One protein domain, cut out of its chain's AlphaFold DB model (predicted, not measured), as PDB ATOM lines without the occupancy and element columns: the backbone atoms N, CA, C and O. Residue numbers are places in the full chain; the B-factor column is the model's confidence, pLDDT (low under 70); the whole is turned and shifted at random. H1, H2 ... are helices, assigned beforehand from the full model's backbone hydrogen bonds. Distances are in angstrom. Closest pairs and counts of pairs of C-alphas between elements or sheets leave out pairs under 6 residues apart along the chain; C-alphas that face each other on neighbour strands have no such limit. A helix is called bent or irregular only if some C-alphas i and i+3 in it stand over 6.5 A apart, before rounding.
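What this domain is: This is residues 2 to 71 of the 98 residues of the protein "Formate dehydrogenase" of Dechloromonas sp (UniProt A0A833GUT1). The model is an open V with a blunt corner, made of a long helix, H2, and a much shorter one, H1, with the loop of residues 19 to 27 as the corner and no packing between the two arms. H2 makes the longest axis; from H1 the chain turns through residues 19 to 27 and heads back in H2, and the free ends of the two arms are far apart, with 44.2 A between the C-alphas of Lys 2 and Gly 71. The printed part has 70 residues with two named helices, H1 then H2, and no named strand; its class is all helix. It is extended, with a radius of gyration of the C-alphas of 21.5 A, and flat, spanning 65 by 37 by 11 A.

Where its parts are: H1 holds residues 2 to 18, from C-alpha 2 at (155.016, 171.073, 212.339) to C-alpha 18 at (167.803, 187.362, 226.614), a length of 25.2 A. H2 holds residues 28 to 69 and is 61.2 A long, from C-alpha 28 at (174.889, 207.795, 223.077) to C-alpha 69 at (124.812, 191.163, 192.142).

How they stand to each other: H1 and H2 are apart, with no C-alpha of the one within 8 A of the other. A short link of 9 residues joins them. Residues 2 to 25, of which 2 to 18 belong to H1, stand free, and so do residues 35 to 71, of which 35 to 69 belong to H2. In H1 and H2 every O i to N i+4 pair is within hydrogen-bond range. Neither helix is bent.

The domain as a whole: The two C-alphas farthest apart are those of Pro 24 and Gly 71, at 65.2 A. The first and last printed C-alphas, of Lys 2 and Gly 71, are 44.2 A apart. The printed part has no cut. The mean pLDDT of the printed part is 72.8; residues 2 to 3 and 14 to 39 are under 70.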
ATOM      1  N   LYS A   2     155.664 169.786 211.990       54.16
ATOM      2  CA  LYS A   2     155.016 171.073 212.339       54.16
ATOM      3  C   LYS A   2     155.287 171.546 213.780       54.16
ATOM      4  O   LYS A   2     155.533 172.725 213.988       54.16
ATOM      5  N   GLN A   3     155.340 170.620 214.741       66.38
ATOM      6  CA  GLN A   3     155.674 170.917 216.143       66.38
ATOM      7  C   GLN A   3     157.138 171.354 216.321       66.38
ATOM      8  O   GLN A   3     157.391 172.336 217.007       66.38
ATOM      9  N   ASN A   4     158.089 170.731 215.610       71.19
ATOM     10  CA  ASN A   4     159.503 171.137 215.650       71.19
ATOM     11  C   ASN A   4     159.723 172.559 215.114       71.19
ATOM     12  O   ASN A   4     160.588 173.268 215.613       71.19
ATOM     13  N   ARG A   5     158.929 173.001 214.127       73.12
ATOM     14  CA  ARG A   5     158.990 174.383 213.622       73.12
ATOM     15  C   ARG A   5     158.473 175.389 214.650       73.12
ATOM     16  O   ARG A   5     159.074 176.442 214.805       73.12
ATOM     17  N   ILE A   6     157.401 175.054 215.369       80.38
ATOM     18  CA  ILE A   6     156.862 175.907 216.441       80.38
ATOM     19  C   ILE A   6     157.852 175.987 217.613       80.38
ATOM     20  O   ILE A   6     158.114 177.077 218.109       80.38
ATOM     21  N   ALA A   7     158.465 174.864 217.998       77.44
ATOM     22  CA  ALA A   7     159.488 174.830 219.043       77.44
ATOM     23  C   ALA A   7     160.738 175.648 218.670       77.44
ATOM     24  O   ALA A   7     161.257 176.386 219.503       77.44
ATOM     25  N   LEU A   8     161.184 175.577 217.409       80.75
ATOM     26  CA  LEU A   8     162.306 176.374 216.907       80.75
ATOM     27  C   LEU A   8     161.995 177.880 216.921       80.75
ATOM     28  O   LEU A   8     162.837 178.675 217.329       80.75
ATOM     29  N   LEU A   9     160.784 178.270 216.512       80.12
ATOM     30  CA  LEU A   9     160.349 179.669 216.538       80.12
ATOM     31  C   LEU A   9     160.260 180.207 217.972       80.12
ATOM     32  O   LEU A   9     160.748 181.301 218.235       80.12
ATOM     33  N   LEU A  10     159.717 179.423 218.907       79.00
ATOM     34  CA  LEU A  10     159.664 179.782 220.329       79.00
ATOM     35  C   LEU A  10     161.066 179.940 220.935       79.00
ATOM     36  O   LEU A  10     161.330 180.928 221.622       79.00
ATOM     37  N   ALA A  11     161.988 179.022 220.631       75.00
ATOM     38  CA  ALA A  11     163.372 179.101 221.097       75.00
ATOM     39  C   ALA A  11     164.092 180.348 220.558       75.00
ATOM     40  O   ALA A  11     164.790 181.031 221.308       75.00
ATOM     41  N   LEU A  12     163.870 180.690 219.286       74.25
ATOM     42  CA  LEU A  12     164.436 181.888 218.671       74.25
ATOM     43  C   LEU A  12     163.884 183.174 219.306       74.25
ATOM     44  O   LEU A  12     164.647 184.105 219.565       74.25
ATOM     45  N   THR A  13     162.583 183.215 219.619       72.31
ATOM     46  CA  THR A  13     161.984 184.367 220.313       72.31
ATOM     47  C   THR A  13     162.507 184.529 221.739       72.31
ATOM     48  O   THR A  13     162.810 185.647 222.146       72.31
ATOM     49  N   LEU A  14     162.696 183.433 222.484       68.69
ATOM     50  CA  LEU A  14     163.256 183.494 223.835       68.69
ATOM     51  C   LEU A  14     164.719 183.952 223.813       68.69
ATOM     52  O   LEU A  14     165.090 184.838 224.581       68.69
ATOM     53  N   ALA A  15     165.530 183.428 222.889       65.25
ATOM     54  CA  ALA A  15     166.922 183.846 222.730       65.25
ATOM     55  C   ALA A  15     167.041 185.350 222.422       65.25
ATOM     56  O   ALA A  15     167.859 186.038 223.036       65.25
ATOM     57  N   ALA A  16     166.167 185.886 221.562       63.00
ATOM     58  CA  ALA A  16     166.134 187.315 221.249       63.00
ATOM     59  C   ALA A  16     165.832 188.193 222.481       63.00
ATOM     60  O   ALA A  16     166.413 189.265 222.624       63.00
ATOM     61  N   THR A  17     164.990 187.729 223.413       60.91
ATOM     62  CA  THR A  17     164.682 188.487 224.645       60.91
ATOM     63  C   THR A  17     165.817 188.480 225.670       60.91
ATOM     64  O   THR A  17     165.982 189.449 226.409       60.91
ATOM     65  N   THR A  18     166.651 187.434 225.693       58.38
ATOM     66  CA  THR A  18     167.803 187.362 226.614       58.38
ATOM     67  C   THR A  18     168.939 188.319 226.246       58.38
ATOM     68  O   THR A  18     169.714 188.703 227.122       58.38
ATOM     69  N   ALA A  19     169.004 188.772 224.989       57.44
ATOM     70  CA  ALA A  19     169.985 189.756 224.536       57.44
ATOM     71  C   ALA A  19     169.749 191.161 225.133       57.44
ATOM     72  O   ALA A  19     170.695 191.934 225.261       57.44
ATOM     73  N   TRP A  20     168.521 191.477 225.568       55.41
ATOM     74  CA  TRP A  20     168.205 192.750 226.231       55.41
ATOM     75  C   TRP A  20     168.492 192.765 227.738       55.41
ATOM     76  O   TRP A  20     168.617 193.839 228.318       55.41
ATOM     77  N   ALA A  21     168.622 191.606 228.392       55.03
ATOM     78  CA  ALA A  21     168.747 191.529 229.852       55.03
ATOM     79  C   ALA A  21     170.187 191.700 230.378       55.03
ATOM     80  O   ALA A  21     170.398 191.748 231.589       55.03
ATOM     81  N   LYS A  22     171.192 191.776 229.493       47.19
ATOM     82  CA  LYS A  22     172.616 191.825 229.872       47.19
ATOM     83  C   LYS A  22     173.415 192.866 229.079       47.19
ATOM     84  O   LYS A  22     174.618 192.694 228.894       47.19
ATOM     85  N   LEU A  23     172.755 193.926 228.609       45.94
ATOM     86  CA  LEU A  23     173.415 195.019 227.900       45.94
ATOM     87  C   LEU A  23     173.679 196.190 228.868       45.94
ATOM     88  O   LEU A  23     172.733 196.652 229.512       45.94
ATOM     89  N   PRO A  24     174.944 196.638 229.030       56.44
ATOM     90  CA  PRO A  24     175.253 197.860 229.766       56.44
ATOM     91  C   PRO A  24     174.499 199.036 229.140       56.44
ATOM     92  O   PRO A  24     174.205 199.017 227.947       56.44
ATOM     93  N   ALA A  25     174.141 200.015 229.975       55.62
ATOM     94  CA  ALA A  25     173.305 201.149 229.595       55.62
ATOM     95  C   ALA A  25     173.727 201.726 228.225       55.62
ATOM     96  O   ALA A  25     174.919 201.979 228.036       55.62
ATOM     97  N   PRO A  26     172.785 201.901 227.279       54.16
ATOM     98  CA  PRO A  26     173.096 202.266 225.902       54.16
ATOM     99  C   PRO A  26     173.848 203.598 225.874       54.16
ATOM    100  O   PRO A  26     173.307 204.640 226.244       54.16
ATOM    101  N   THR A  27     175.110 203.550 225.456       58.88
ATOM    102  CA  THR A  27     175.937 204.733 225.194       58.88
ATOM    103  C   THR A  27     175.331 205.539 224.042       58.88
ATOM    104  O   THR A  27     174.671 204.965 223.175       58.88
ATOM    105  N   GLU A  28     175.553 206.857 224.005       56.31
ATOM    106  CA  GLU A  28     174.889 207.795 223.077       56.31
ATOM    107  C   GLU A  28     174.931 207.384 221.586       56.31
ATOM    108  O   GLU A  28     174.007 207.688 220.830       56.31
ATOM    109  N   GLU A  29     175.932 206.602 221.170       52.75
ATOM    110  CA  GLU A  29     176.027 206.050 219.812       52.75
ATOM    111  C   GLU A  29     174.919 205.041 219.445       52.75
ATOM    112  O   GLU A  29     174.498 204.965 218.286       52.75
ATOM    113  N   GLU A  30     174.402 204.266 220.399       56.12
ATOM    114  CA  GLU A  30     173.302 203.326 220.144       56.12
ATOM    115  C   GLU A  30     171.942 204.028 220.137       56.12
ATOM    116  O   GLU A  30     171.046 203.628 219.390       56.12
ATOM    117  N   GLN A  31     171.802 205.128 220.883       57.53
ATOM    118  CA  GLN A  31     170.628 206.005 220.818       57.53
ATOM    119  C   GLN A  31     170.497 206.654 219.432       57.53
ATOM    120  O   GLN A  31     169.391 206.710 218.892       57.53
ATOM    121  N   ALA A  32     171.613 207.055 218.813       57.72
ATOM    122  CA  ALA A  32     171.620 207.572 217.445       57.72
ATOM    123  C   ALA A  32     171.183 206.506 216.417       57.72
ATOM    124  O   ALA A  32     170.313 206.765 215.582       57.72
ATOM    125  N   LYS A  33     171.687 205.267 216.526       59.12
ATOM    126  CA  LYS A  33     171.259 204.150 215.656       59.12
ATOM    127  C   LYS A  33     169.800 203.746 215.889       59.12
ATOM    128  O   LYS A  33     169.091 203.416 214.937       59.12
ATOM    129  N   ALA A  34     169.322 203.803 217.131       60.47
ATOM    130  CA  ALA A  34     167.923 203.547 217.462       60.47
ATOM    131  C   ALA A  34     166.993 204.647 216.923       60.47
ATOM    132  O   ALA A  34     165.879 204.342 216.493       60.47
ATOM    133  N   ALA A  35     167.437 205.907 216.910       61.16
ATOM    134  CA  ALA A  35     166.692 207.012 216.315       61.16
ATOM    135  C   ALA A  35     166.564 206.854 214.789       61.16
ATOM    136  O   ALA A  35     165.457 206.970 214.260       61.16
ATOM    137  N   GLU A  36     167.641 206.484 214.089       61.38
ATOM    138  CA  GLU A  36     167.576 206.190 212.650       61.38
ATOM    139  C   GLU A  36     166.708 204.965 212.329       61.38
ATOM    140  O   GLU A  36     165.942 204.975 211.362       61.38
ATOM    141  N   ALA A  37     166.790 203.906 213.139       65.62
ATOM    142  CA  ALA A  37     165.942 202.729 212.970       65.62
ATOM    143  C   ALA A  37     164.458 203.066 213.187       65.62
ATOM    144  O   ALA A  37     163.609 202.588 212.434       65.62
ATOM    145  N   LYS A  38     164.141 203.930 214.162       65.69
ATOM    146  CA  LYS A  38     162.779 204.442 214.377       65.69
ATOM    147  C   LYS A  38     162.295 205.296 213.207       65.69
ATOM    148  O   LYS A  38     161.144 205.138 212.817       65.69
ATOM    149  N   ALA A  39     163.148 206.140 212.625       68.44
ATOM    150  CA  ALA A  39     162.793 206.930 211.446       68.44
ATOM    151  C   ALA A  39     162.461 206.025 210.247       68.44
ATOM    152  O   ALA A  39     161.361 206.099 209.702       68.44
ATOM    153  N   LYS A  40     163.338 205.063 209.927       71.00
ATOM    154  CA  LYS A  40     163.094 204.084 208.851       71.00
ATOM    155  C   LYS A  40     161.854 203.225 209.112       71.00
ATOM    156  O   LYS A  40     161.116 202.912 208.181       71.00
ATOM    157  N   ALA A  41     161.608 202.847 210.367       72.88
ATOM    158  CA  ALA A  41     160.408 202.109 210.747       72.88
ATOM    159  C   ALA A  41     159.137 202.960 210.613       72.88
ATOM    160  O   ALA A  41     158.111 202.427 210.202       72.88
ATOM    161  N   ALA A  42     159.195 204.259 210.915       72.50
ATOM    162  CA  ALA A  42     158.070 205.173 210.737       72.50
ATOM    163  C   ALA A  42     157.716 205.351 209.252       72.50
ATOM    164  O   ALA A  42     156.542 205.252 208.891       72.50
ATOM    165  N   ASP A  43     158.717 205.515 208.383       73.31
ATOM    166  CA  ASP A  43     158.507 205.583 206.933       73.31
ATOM    167  C   ASP A  43     157.937 204.268 206.379       73.31
ATOM    168  O   ASP A  43     156.942 204.267 205.649       73.31
ATOM    169  N   ALA A  44     158.504 203.127 206.785       76.88
ATOM    170  CA  ALA A  44     157.991 201.814 206.399       76.88
ATOM    171  C   ALA A  44     156.559 201.580 206.912       76.88
ATOM    172  O   ALA A  44     155.729 201.032 206.186       76.88
ATOM    173  N   ALA A  45     156.244 202.024 208.132       78.00
ATOM    174  CA  ALA A  45     154.903 201.935 208.702       78.00
ATOM    175  C   ALA A  45     153.897 202.802 207.936       78.00
ATOM    176  O   ALA A  45     152.761 202.370 207.735       78.00
ATOM    177  N   LYS A  46     154.306 203.982 207.450       78.25
ATOM    178  CA  LYS A  46     153.458 204.832 206.605       78.25
ATOM    179  C   LYS A  46     153.122 204.138 205.285       78.25
ATOM    180  O   LYS A  46     151.946 204.004 204.952       78.25
ATOM    181  N   VAL A  47     154.134 203.624 204.582       85.88
ATOM    182  CA  VAL A  47     153.941 202.893 203.317       85.88
ATOM    183  C   VAL A  47     153.095 201.633 203.528       85.88
ATOM    184  O   VAL A  47     152.199 201.343 202.737       85.88
ATOM    185  N   ALA A  48     153.334 200.891 204.610       82.19
ATOM    186  CA  ALA A  48     152.528 199.725 204.961       82.19
ATOM    187  C   ALA A  48     151.068 200.104 205.267       82.19
ATOM    188  O   ALA A  48     150.157 199.379 204.869       82.19
ATOM    189  N   GLY A  49     150.837 201.245 205.925       82.19
ATOM    190  CA  GLY A  49     149.501 201.785 206.181       82.19
ATOM    191  C   GLY A  49     148.749 202.134 204.895       82.19
ATOM    192  O   GLY A  49     147.590 201.749 204.740       82.19
ATOM    193  N   GLU A  50     149.419 202.781 203.939       85.25
ATOM    194  CA  GLU A  50     148.846 203.090 202.621       85.25
ATOM    195  C   GLU A  50     148.494 201.812 201.840       85.25
ATOM    196  O   GLU A  50     147.391 201.687 201.299       85.25
ATOM    197  N   GLN A  51     149.386 200.816 201.833       88.44
ATOM    198  CA  GLN A  51     149.124 199.523 201.191       88.44
ATOM    199  C   GLN A  51     147.972 198.761 201.858       88.44
ATOM    200  O   GLN A  51     147.169 198.127 201.167       88.44
ATOM    201  N   LEU A  52     147.871 198.827 203.187       88.38
ATOM    202  CA  LEU A  52     146.779 198.212 203.934       88.38
ATOM    203  C   LEU A  52     145.435 198.846 203.567       88.38
ATOM    204  O   LEU A  52     144.490 198.112 203.281       88.38
ATOM    205  N   ALA A  53     145.363 200.178 203.515       85.88
ATOM    206  CA  ALA A  53     144.156 200.895 203.109       85.88
ATOM    207  C   ALA A  53     143.728 200.504 201.683       85.88
ATOM    208  O   ALA A  53     142.585 200.101 201.462       85.88
ATOM    209  N   ALA A  54     144.667 200.481 200.733       87.69
ATOM    210  CA  ALA A  54     144.386 200.064 199.358       87.69
ATOM    211  C   ALA A  54     143.892 198.605 199.267       87.69
ATOM    212  O   ALA A  54     142.994 198.279 198.481       87.69
ATOM    213  N   ALA A  55     144.459 197.704 200.075       88.19
ATOM    214  CA  ALA A  55     144.012 196.316 200.143       88.19
ATOM    215  C   ALA A  55     142.589 196.205 200.717       88.19
ATOM    216  O   ALA A  55     141.770 195.450 200.180       88.19
ATOM    217  N   GLN A  56     142.284 196.970 201.766       89.25
ATOM    218  CA  GLN A  56     140.953 197.035 202.368       89.25
ATOM    219  C   GLN A  56     139.913 197.549 201.365       89.25
ATOM    220  O   GLN A  56     138.885 196.893 201.178       89.25
ATOM    221  N   ASP A  57     140.214 198.627 200.638       88.69
ATOM    222  CA  ASP A  57     139.330 199.183 199.606       88.69
ATOM    223  C   ASP A  57     139.063 198.181 198.479       88.69
ATOM    224  O   ASP A  57     137.924 198.007 198.031       88.69
ATOM    225  N   ARG A  58     140.091 197.437 198.055       89.69
ATOM    226  CA  ARG A  58     139.942 196.395 197.032       89.69
ATOM    227  C   ARG A  58     139.001 195.275 197.482       89.69
ATOM    228  O   ARG A  58     138.212 194.777 196.675       89.69
ATOM    229  N   VAL A  59     139.092 194.849 198.742       90.06
ATOM    230  CA  VAL A  59     138.207 193.817 199.309       90.06
ATOM    231  C   VAL A  59     136.787 194.354 199.459       90.06
ATOM    232  O   VAL A  59     135.841 193.683 199.036       90.06
ATOM    233  N   ALA A  60     136.634 195.573 199.978       87.50
ATOM    234  CA  ALA A  60     135.344 196.234 200.120       87.50
ATOM    235  C   ALA A  60     134.639 196.378 198.763       87.50
ATOM    236  O   ALA A  60     133.476 195.994 198.633       87.50
ATOM    237  N   GLY A  61     135.351 196.825 197.724       87.94
ATOM    238  CA  GLY A  61     134.812 196.951 196.370       87.94
ATOM    239  C   GLY A  61     134.309 195.621 195.801       87.94
ATOM    240  O   GLY A  61     133.184 195.546 195.302       87.94
ATOM    241  N   LYS A  62     135.096 194.544 195.933       90.06
ATOM    242  CA  LYS A  62     134.684 193.193 195.503       90.06
ATOM    243  C   LYS A  62     133.456 192.696 196.262       90.06
ATOM    244  O   LYS A  62     132.546 192.140 195.649       90.06
ATOM    245  N   TYR A  63     133.423 192.900 197.576       89.12
ATOM    246  CA  TYR A  63     132.296 192.503 198.411       89.12
ATOM    247  C   TYR A  63     131.022 193.266 198.034       89.12
ATOM    248  O   TYR A  63     129.983 192.652 197.807       89.12
ATOM    249  N   ILE A  64     131.109 194.591 197.881       87.62
ATOM    250  CA  ILE A  64     129.981 195.428 197.459       87.62
ATOM    251  C   ILE A  64     129.479 194.994 196.080       87.62
ATOM    252  O   ILE A  64     128.272 194.864 195.899       87.62
ATOM    253  N   ALA A  65     130.369 194.731 195.118       87.19
ATOM    254  CA  ALA A  65     129.979 194.243 193.794       87.19
ATOM    255  C   ALA A  65     129.262 192.882 193.867       87.19
ATOM    256  O   ALA A  65     128.202 192.711 193.264       87.19
ATOM    257  N   ALA A  66     129.789 191.940 194.656       87.88
ATOM    258  CA  ALA A  66     129.180 190.626 194.849       87.88
ATOM    259  C   ALA A  66     127.808 190.706 195.541       87.88
ATOM    260  O   ALA A  66     126.886 189.983 195.171       87.88
ATOM    261  N   GLN A  67     127.650 191.589 196.527       86.19
ATOM    262  CA  GLN A  67     126.380 191.784 197.228       86.19
ATOM    263  C   GLN A  67     125.351 192.512 196.356       86.19
ATOM    264  O   GLN A  67     124.193 192.100 196.328       86.19
ATOM    265  N   LYS A  68     125.776 193.507 195.564       84.44
ATOM    266  CA  LYS A  68     124.923 194.157 194.556       84.44
ATOM    267  C   LYS A  68     124.399 193.154 193.529       84.44
ATOM    268  O   LYS A  68     123.212 193.181 193.226       84.44
ATOM    269  N   ALA A  69     125.238 192.230 193.054       82.25
ATOM    270  CA  ALA A  69     124.812 191.163 192.142       82.25
ATOM    271  C   ALA A  69     123.760 190.220 192.760       82.25
ATOM    272  O   ALA A  69     122.968 189.621 192.041       82.25
ATOM    273  N   LYS A  70     123.720 190.114 194.094       83.19
ATOM    274  CA  LYS A  70     122.720 189.349 194.855       83.19
ATOM    275  C   LYS A  70     121.499 190.186 195.266       83.19
ATOM    276  O   LYS A  70     120.688 189.719 196.058       83.19
ATOM    277  N   GLY A  71     121.384 191.428 194.785       78.56
ATOM    278  CA  GLY A  71     120.294 192.347 195.130       78.56
ATOM    279  C   GLY A  71     120.401 192.982 196.522       78.56
ATOM    280  O   GLY A  71     119.460 193.630 196.972       78.56
TER     281      GLY A  71